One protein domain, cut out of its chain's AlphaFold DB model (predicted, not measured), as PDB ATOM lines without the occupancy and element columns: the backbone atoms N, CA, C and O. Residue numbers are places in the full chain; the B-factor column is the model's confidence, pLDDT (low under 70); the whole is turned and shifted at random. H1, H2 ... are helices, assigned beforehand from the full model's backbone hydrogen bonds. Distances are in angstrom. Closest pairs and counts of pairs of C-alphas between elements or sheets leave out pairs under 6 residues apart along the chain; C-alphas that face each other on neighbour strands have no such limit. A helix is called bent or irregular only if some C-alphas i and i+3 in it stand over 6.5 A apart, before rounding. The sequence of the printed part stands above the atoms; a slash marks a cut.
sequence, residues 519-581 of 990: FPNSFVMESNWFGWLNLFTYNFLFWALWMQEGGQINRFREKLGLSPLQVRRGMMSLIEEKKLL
ATOM      1  N   PHE A 519     218.481 154.192 206.708       85.31
ATOM      2  CA  PHE A 519     219.400 153.341 205.944       85.31
ATOM      3  C   PHE A 519     219.383 153.700 204.451       85.31
ATOM      4  O   PHE A 519     218.399 154.251 203.974       85.31
ATOM      5  N   PRO A 520     220.457 153.444 203.684       84.31
ATOM      6  CA  PRO A 520     220.503 153.757 202.260       84.31
ATOM      7  C   PRO A 520     219.788 152.685 201.421       84.31
ATOM      8  O   PRO A 520     219.577 151.557 201.867       84.31
ATOM      9  N   ASN A 521     219.471 153.018 200.168       80.12
ATOM     10  CA  ASN A 521     218.819 152.083 199.248       80.12
ATOM     11  C   ASN A 521     219.671 150.826 198.978       80.12
ATOM     12  O   ASN A 521     220.898 150.866 199.063       80.12
ATOM     13  N   SER A 522     219.028 149.736 198.550       71.69
ATOM     14  CA  SER A 522     219.655 148.410 198.431       71.69
ATOM     15  C   SER A 522     220.878 148.292 197.507       71.69
ATOM     16  O   SER A 522     221.614 147.318 197.633       71.69
ATOM     17  N   PHE A 523     221.145 149.256 196.617       67.19
ATOM     18  CA  PHE A 523     222.377 149.279 195.813       67.19
ATOM     19  C   PHE A 523     223.602 149.828 196.571       67.19
ATOM     20  O   PHE A 523     224.731 149.663 196.110       67.19
ATOM     21  N   VAL A 524     223.409 150.469 197.729       71.69
ATOM     22  CA  VAL A 524     224.477 150.996 198.590       71.69
ATOM     23  C   VAL A 524     224.578 150.120 199.840       71.69
ATOM     24  O   VAL A 524     223.669 150.046 200.658       71.69
ATOM     25  N   MET A 525     225.698 149.407 199.968       57.78
ATOM     26  CA  MET A 525     225.816 148.274 200.895       57.78
ATOM     27  C   MET A 525     226.168 148.626 202.350       57.78
ATOM     28  O   MET A 525     226.184 147.720 203.186       57.78
ATOM     29  N   GLU A 526     226.511 149.874 202.671       62.69
ATOM     30  CA  GLU A 526     226.927 150.293 204.019       62.69
ATOM     31  C   GLU A 526     226.155 151.553 204.437       62.69
ATOM     32  O   GLU A 526     226.122 152.534 203.695       62.69
ATOM     33  N   SER A 527     225.514 151.517 205.611       60.22
ATOM     34  CA  SER A 527     224.727 152.642 206.128       60.22
ATOM     35  C   SER A 527     225.622 153.776 206.613       60.22
ATOM     36  O   SER A 527     226.475 153.579 207.480       60.22
ATOM     37  N   ASN A 528     225.389 154.984 206.099       61.25
ATOM     38  CA  ASN A 528     226.105 156.172 206.551       61.25
ATOM     39  C   ASN A 528     225.512 156.689 207.866       61.25
ATOM     40  O   ASN A 528     224.297 156.663 208.058       61.25
ATOM     41  N   TRP A 529     226.361 157.244 208.736       58.88
ATOM     42  CA  TRP A 529     225.945 157.850 210.014       58.88
ATOM     43  C   TRP A 529     225.156 159.165 209.847       58.88
ATOM     44  O   TRP A 529     224.655 159.715 210.824       58.88
ATOM     45  N   PHE A 530     225.039 159.677 208.618       75.19
ATOM     46  CA  PHE A 530     224.326 160.908 208.288       75.19
ATOM     47  C   PHE A 530     223.103 160.585 207.423       75.19
ATOM     48  O   PHE A 530     223.246 160.258 206.245       75.19
ATOM     49  N   GLY A 531     221.896 160.702 207.980       78.75
ATOM     50  CA  GLY A 531     220.677 160.250 207.293       78.75
ATOM     51  C   GLY A 531     220.355 160.981 205.982       78.75
ATOM     52  O   GLY A 531     219.778 160.399 205.065       78.75
ATOM     53  N   TRP A 532     220.829 162.219 205.814       80.50
ATOM     54  CA  TRP A 532     220.706 162.939 204.542       80.50
ATOM     55  C   TRP A 532     221.493 162.275 203.396       80.50
ATOM     56  O   TRP A 532     221.067 162.362 202.245       80.50
ATOM     57  N   LEU A 533     222.593 161.560 203.688       82.31
ATOM     58  CA  LEU A 533     223.300 160.748 202.691       82.31
ATOM     59  C   LEU A 533     222.470 159.527 202.291       82.31
ATOM     60  O   LEU A 533     222.434 159.185 201.112       82.31
ATOM     61  N   ASN A 534     221.777 158.899 203.244       86.69
ATOM     62  CA  ASN A 534     220.913 157.749 202.987       86.69
ATOM     63  C   ASN A 534     219.752 158.145 202.053       86.69
ATOM     64  O   ASN A 534     219.622 157.555 200.974       86.69
ATOM     65  N   LEU A 535     219.040 159.241 202.360       86.56
ATOM     66  CA  LEU A 535     218.046 159.861 201.468       86.56
ATOM     67  C   LEU A 535     218.635 160.266 200.108       86.56
ATOM     68  O   LEU A 535     218.008 160.040 199.072       86.56
ATOM     69  N   PHE A 536     219.848 160.833 200.076       87.19
ATOM     70  CA  PHE A 536     220.530 161.159 198.821       87.19
ATOM     71  C   PHE A 536     220.711 159.921 197.932       87.19
ATOM     72  O   PHE A 536     220.535 160.031 196.720       87.19
ATOM     73  N   THR A 537     220.977 158.737 198.501       86.50
ATOM     74  CA  THR A 537     221.104 157.508 197.702       86.50
ATOM     75  C   THR A 537     219.804 157.157 196.958       86.50
ATOM     76  O   THR A 537     219.856 156.879 195.760       86.50
ATOM     77  N   TYR A 538     218.639 157.237 197.617       87.88
ATOM     78  CA  TYR A 538     217.330 157.025 196.982       87.88
ATOM     79  C   TYR A 538     217.028 158.113 195.952       87.88
ATOM     80  O   TYR A 538     216.627 157.828 194.826       87.88
ATOM     81  N   ASN A 539     217.263 159.375 196.319       89.00
ATOM     82  CA  ASN A 539     216.999 160.514 195.450       89.00
ATOM     83  C   ASN A 539     217.866 160.486 194.182       89.00
ATOM     84  O   ASN A 539     217.387 160.880 193.121       89.00
ATOM     85  N   PHE A 540     219.100 159.976 194.264       86.50
ATOM     86  CA  PHE A 540     219.954 159.708 193.108       86.50
ATOM     87  C   PHE A 540     219.443 158.527 192.270       86.50
ATOM     88  O   PHE A 540     219.347 158.663 191.052       86.50
ATOM     89  N   LEU A 541     219.067 157.404 192.898       84.94
ATOM     90  CA  LEU A 541     218.523 156.223 192.214       84.94
ATOM     91  C   LEU A 541     217.273 156.569 191.388       84.94
ATOM     92  O   LEU A 541     217.247 156.340 190.180       84.94
ATOM     93  N   PHE A 542     216.259 157.163 192.017       87.12
ATOM     94  CA  PHE A 542     214.999 157.493 191.347       87.12
ATOM     95  C   PHE A 542     215.135 158.652 190.349       87.12
ATOM     96  O   PHE A 542     214.418 158.683 189.351       87.12
ATOM     97  N   TRP A 543     216.087 159.572 190.552       90.06
ATOM     98  CA  TRP A 543     216.456 160.550 189.523       90.06
ATOM     99  C   TRP A 543     217.118 159.883 188.307       90.06
ATOM    100  O   TRP A 543     216.759 160.202 187.178       90.06
ATOM    101  N   ALA A 544     218.048 158.945 188.511       83.56
ATOM    102  CA  ALA A 544     218.742 158.258 187.423       83.56
ATOM    103  C   ALA A 544     217.788 157.387 186.585       83.56
ATOM    104  O   ALA A 544     217.846 157.431 185.357       83.56
ATOM    105  N   LEU A 545     216.866 156.667 187.236       81.94
ATOM    106  CA  LEU A 545     215.791 155.931 186.563       81.94
ATOM    107  C   LEU A 545     214.889 156.882 185.757       81.94
ATOM    108  O   LEU A 545     214.685 156.678 184.561       81.94
ATOM    109  N   TRP A 546     214.434 157.984 186.362       87.44
ATOM    110  CA  TRP A 546     213.580 158.959 185.679       87.44
ATOM    111  C   TRP A 546     214.270 159.674 184.505       87.44
ATOM    112  O   TRP A 546     213.639 159.930 183.482       87.44
ATOM    113  N   MET A 547     215.578 159.938 184.598       85.31
ATOM    114  CA  MET A 547     216.386 160.450 183.483       85.31
ATOM    115  C   MET A 547     216.454 159.480 182.292       85.31
ATOM    116  O   MET A 547     216.682 159.927 181.168       85.31
ATOM    117  N   GLN A 548     216.266 158.177 182.523       79.31
ATOM    118  CA  GLN A 548     216.278 157.143 181.488       79.31
ATOM    119  C   GLN A 548     214.906 156.983 180.811       79.31
ATOM    120  O   GLN A 548     214.842 156.884 179.587       79.31
ATOM    121  N   GLU A 549     213.811 156.985 181.577       81.44
ATOM    122  CA  GLU A 549     212.459 156.697 181.061       81.44
ATOM    123  C   GLU A 549     211.574 157.933 180.822       81.44
ATOM    124  O   GLU A 549     210.702 157.907 179.954       81.44
ATOM    125  N   GLY A 550     211.774 159.038 181.548       86.94
ATOM    126  CA  GLY A 550     210.787 160.124 181.648       86.94
ATOM    127  C   GLY A 550     210.463 160.811 180.319       86.94
ATOM    128  O   GLY A 550     209.324 161.208 180.075       86.94
ATOM    129  N   GLY A 551     211.432 160.879 179.400       89.31
ATOM    130  CA  GLY A 551     211.208 161.371 178.036       89.31
ATOM    131  C   GLY A 551     210.350 160.437 177.169       89.31
ATOM    132  O   GLY A 551     209.695 160.899 176.239       89.31
ATOM    133  N   GLN A 552     210.335 159.136 177.462       86.50
ATOM    134  CA  GLN A 552     209.480 158.139 176.815       86.50
ATOM    135  C   GLN A 552     208.074 158.151 177.434       86.50
ATOM    136  O   GLN A 552     207.088 158.215 176.701       86.50
ATOM    137  N   ILE A 553     207.987 158.201 178.767       89.50
ATOM    138  CA  ILE A 553     206.728 158.322 179.517       89.50
ATOM    139  C   ILE A 553     205.973 159.601 179.133       89.50
ATOM    140  O   ILE A 553     204.779 159.546 178.856       89.50
ATOM    141  N   ASN A 554     206.650 160.745 179.003       92.94
ATOM    142  CA  ASN A 554     205.986 161.986 178.593       92.94
ATOM    143  C   ASN A 554     205.452 161.952 177.145       92.94
ATOM    144  O   ASN A 554     204.410 162.554 176.892       92.94
ATOM    145  N   ARG A 555     206.063 161.186 176.225       92.00
ATOM    146  CA  ARG A 555     205.478 160.927 174.890       92.00
ATOM    147  C   ARG A 555     204.268 159.992 174.950       92.00
ATOM    148  O   ARG A 555     203.318 160.184 174.199       92.00
ATOM    149  N   PHE A 556     204.265 158.998 175.841       90.00
ATOM    150  CA  PHE A 556     203.076 158.170 176.072       90.00
ATOM    151  C   PHE A 556     201.915 159.019 176.606       90.00
ATOM    152  O   PHE A 556     200.812 158.967 176.068       90.00
ATOM    153  N   ARG A 557     202.178 159.891 177.586       92.94
ATOM    154  CA  ARG A 557     201.193 160.840 178.129       92.94
ATOM    155  C   ARG A 557     200.620 161.775 177.068       92.94
ATOM    156  O   ARG A 557     199.407 161.950 177.029       92.94
ATOM    157  N   GLU A 558     201.454 162.295 176.172       94.12
ATOM    158  CA  GLU A 558     201.011 163.094 175.023       94.12
ATOM    159  C   GLU A 558     200.022 162.318 174.131       94.12
ATOM    160  O   GLU A 558     198.944 162.833 173.836       94.12
ATOM    161  N   LYS A 559     200.303 161.044 173.802       92.12
ATOM    162  CA  LYS A 559     199.360 160.167 173.069       92.12
ATOM    163  C   LYS A 559     198.048 159.925 173.825       92.12
ATOM    164  O   LYS A 559     196.998 159.794 173.201       92.12
ATOM    165  N   LEU A 560     198.085 159.884 175.159       90.25
ATOM    166  CA  LEU A 560     196.891 159.792 176.008       90.25
ATOM    167  C   LEU A 560     196.134 161.130 176.134       90.25
ATOM    168  O   LEU A 560     195.019 161.150 176.663       90.25
ATOM    169  N   GLY A 561     196.695 162.250 175.668       91.75
ATOM    170  CA  GLY A 561     196.146 163.591 175.890       91.75
ATOM    171  C   GLY A 561     196.311 164.093 177.331       91.75
ATOM    172  O   GLY A 561     195.497 164.887 177.797       91.75
ATOM    173  N   LEU A 562     197.329 163.609 178.049       92.38
ATOM    174  CA  LEU A 562     197.698 164.033 179.401       92.38
ATOM    175  C   LEU A 562     198.889 165.003 179.367       92.38
ATOM    176  O   LEU A 562     199.832 164.825 178.597       92.38
ATOM    177  N   SER A 563     198.894 165.995 180.259       91.81
ATOM    178  CA  SER A 563     200.032 166.911 180.426       91.81
ATOM    179  C   SER A 563     201.307 166.161 180.862       91.81
ATOM    180  O   SER A 563     201.212 165.220 181.658       91.81
ATOM    181  N   PRO A 564     202.506 166.560 180.395       90.06
ATOM    182  CA  PRO A 564     203.759 165.897 180.756       90.06
ATOM    183  C   PRO A 564     204.079 166.048 182.250       90.06
ATOM    184  O   PRO A 564     203.841 167.099 182.845       90.06
ATOM    185  N   LEU A 565     204.665 165.011 182.852       88.12
ATOM    186  CA  LEU A 565     205.147 165.046 184.231       88.12
ATOM    187  C   LEU A 565     206.426 165.887 184.329       88.12
ATOM    188  O   LEU A 565     207.401 165.635 183.618       88.12
ATOM    189  N   GLN A 566     206.427 166.843 185.259       85.88
ATOM    190  CA  GLN A 566     207.561 167.725 185.578       85.88
ATOM    191  C   GLN A 566     208.257 167.330 186.897       85.88
ATOM    192  O   GLN A 566     208.812 168.164 187.607       85.88
ATOM    193  N   VAL A 567     208.217 166.039 187.235       85.75
ATOM    194  CA  VAL A 567     208.778 165.485 188.475       85.75
ATOM    195  C   VAL A 567     210.291 165.272 188.395       85.75
ATOM    196  O   VAL A 567     210.855 165.092 187.315       85.75
ATOM    197  N   ARG A 568     210.966 165.251 189.554       80.88
ATOM    198  CA  ARG A 568     212.429 165.065 189.649       80.88
ATOM    199  C   ARG A 568     212.863 163.612 189.883       80.88
ATOM    200  O   ARG A 568     213.980 163.259 189.514       80.88
ATOM    201  N   ARG A 569     212.007 162.792 190.501       84.94
ATOM    202  CA  ARG A 569     212.292 161.403 190.929       84.94
ATOM    203  C   ARG A 569     211.292 160.393 190.348       84.94
ATOM    204  O   ARG A 569     210.970 159.397 190.990       84.94
ATOM    205  N   GLY A 570     210.744 160.693 189.169       87.00
ATOM    206  CA  GLY A 570     209.702 159.881 188.539       87.00
ATOM    207  C   GLY A 570     208.522 159.626 189.473       87.00
ATOM    208  O   GLY A 570     208.091 160.520 190.207       87.00
ATOM    209  N   MET A 571     208.037 158.387 189.476       85.75
ATOM    210  CA  MET A 571     206.854 157.989 190.241       85.75
ATOM    211  C   MET A 571     206.981 158.144 191.757       85.75
ATOM    212  O   MET A 571     205.970 158.405 192.397       85.75
ATOM    213  N   MET A 572     208.187 158.078 192.335       86.56
ATOM    214  CA  MET A 572     208.350 158.313 193.778       86.56
ATOM    215  C   MET A 572     207.999 159.744 194.183       86.56
ATOM    216  O   MET A 572     207.424 159.952 195.246       86.56
ATOM    217  N   SER A 573     208.258 160.719 193.303       87.50
ATOM    218  CA  SER A 573     207.796 162.094 193.508       87.50
ATOM    219  C   SER A 573     206.267 162.134 193.614       87.50
ATOM    220  O   SER A 573     205.747 162.652 194.589       87.50
ATOM    221  N   LEU A 574     205.543 161.494 192.686       85.88
ATOM    222  CA  LEU A 574     204.072 161.477 192.701       85.88
ATOM    223  C   LEU A 574     203.477 160.684 193.871       85.88
ATOM    224  O   LEU A 574     202.437 161.078 194.390       85.88
ATOM    225  N   ILE A 575     204.117 159.587 194.285       86.75
ATOM    226  CA  ILE A 575     203.702 158.786 195.446       86.75
ATOM    227  C   ILE A 575     203.746 159.633 196.722       86.75
ATOM    228  O   ILE A 575     202.763 159.664 197.462       86.75
ATOM    229  N   GLU A 576     204.841 160.365 196.943       85.19
ATOM    230  CA  GLU A 576     205.001 161.265 198.090       85.19
ATOM    231  C   GLU A 576     204.094 162.509 197.973       85.19
ATOM    232  O   GLU A 576     203.346 162.821 198.898       85.19
ATOM    233  N   GLU A 577     204.100 163.192 196.821       84.12
ATOM    234  CA  GLU A 577     203.354 164.438 196.567       84.12
ATOM    235  C   GLU A 577     201.829 164.245 196.637       84.12
ATOM    236  O   GLU A 577     201.124 165.121 197.140       84.12
ATOM    237  N   LYS A 578     201.306 163.101 196.168       80.75
ATOM    238  CA  LYS A 578     199.874 162.753 196.239       80.75
ATOM    239  C   LYS A 578     199.510 161.866 197.440       80.75
ATOM    240  O   LYS A 578     198.348 161.483 197.548       80.75
ATOM    241  N   LYS A 579     200.463 161.544 198.329       82.69
ATOM    242  CA  LYS A 579     200.292 160.646 199.495       82.69
ATOM    243  C   LYS A 579     199.583 159.327 199.150       82.69
ATOM    244  O   LYS A 579     198.627 158.925 199.812       82.69
ATOM    245  N   LEU A 580     200.021 158.678 198.072       84.81
ATOM    246  CA  LEU A 580     199.370 157.468 197.567       84.81
ATOM    247  C   LEU A 580     199.511 156.297 198.549       84.81
ATOM    248  O   LEU A 580     200.508 156.194 199.269       84.81
ATOM    249  N   LEU A 581     198.519 155.403 198.542       85.31
ATOM    250  CA  LEU A 581     198.582 154.124 199.244       85.31
ATOM    251  C   LEU A 581     199.600 153.214 198.543       85.31
ATOM    252  O   LEU A 581     199.445 152.900 197.364       85.31
TER     253      LEU A 581
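AT A GLANCE: This is residues 519 to 581 of the 990 residues of the protein "Apg-12 protein" of Symbiodinium sp. CCMP2456 (UniProt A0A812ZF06). One long helix, H1, is bent into a wide V, and the short helix H2 sits in its opening. After H1 the chain folds back through residues 561 to 570 to reach H2, while residues 519 to 530 form a loop at the other end of H1. The printed part has 63 residues with two named helices, H1 then H2, and no named strand: all helix. It is loose, with a radius of gyration of the C-alphas of 14.1 A, and elongated, spanning 46 by 24 by 16 A.

IN THESE COORDINATES: H1, residues 531 to 560, was assigned as one helix by its hydrogen bonds but is bent: C-alphas 548 and 551 are 7.4 A apart. Arm H1a, residues 531 to 548, runs 26.4 A from (220.677, 160.250, 207.293); arm H1b, residues 551 to 560, runs 14.5 A. H2, residues 571 to 577, ends at (203.354, 164.438, 196.567).

HOW THE PARTS SIT: H1a and H1b stand at a steep tilt of 61 degrees. H1a and H2 are close but not clearly touching; their closest C-alphas, of Phe 542 and Met 572, are 7.1 A apart. H1b and H2 are apart. O i to N i+4 pairs are within hydrogen-bond range throughout H2, in 13 of 14 in H1a and 5 of 6 in H1b.

THE WHOLE: The farthest C-alphas, of Trp 529 and Gly 561, are 45.7 A apart. The printed part has no cut. Residues 523 and 525 to 529 have pLDDT under 70.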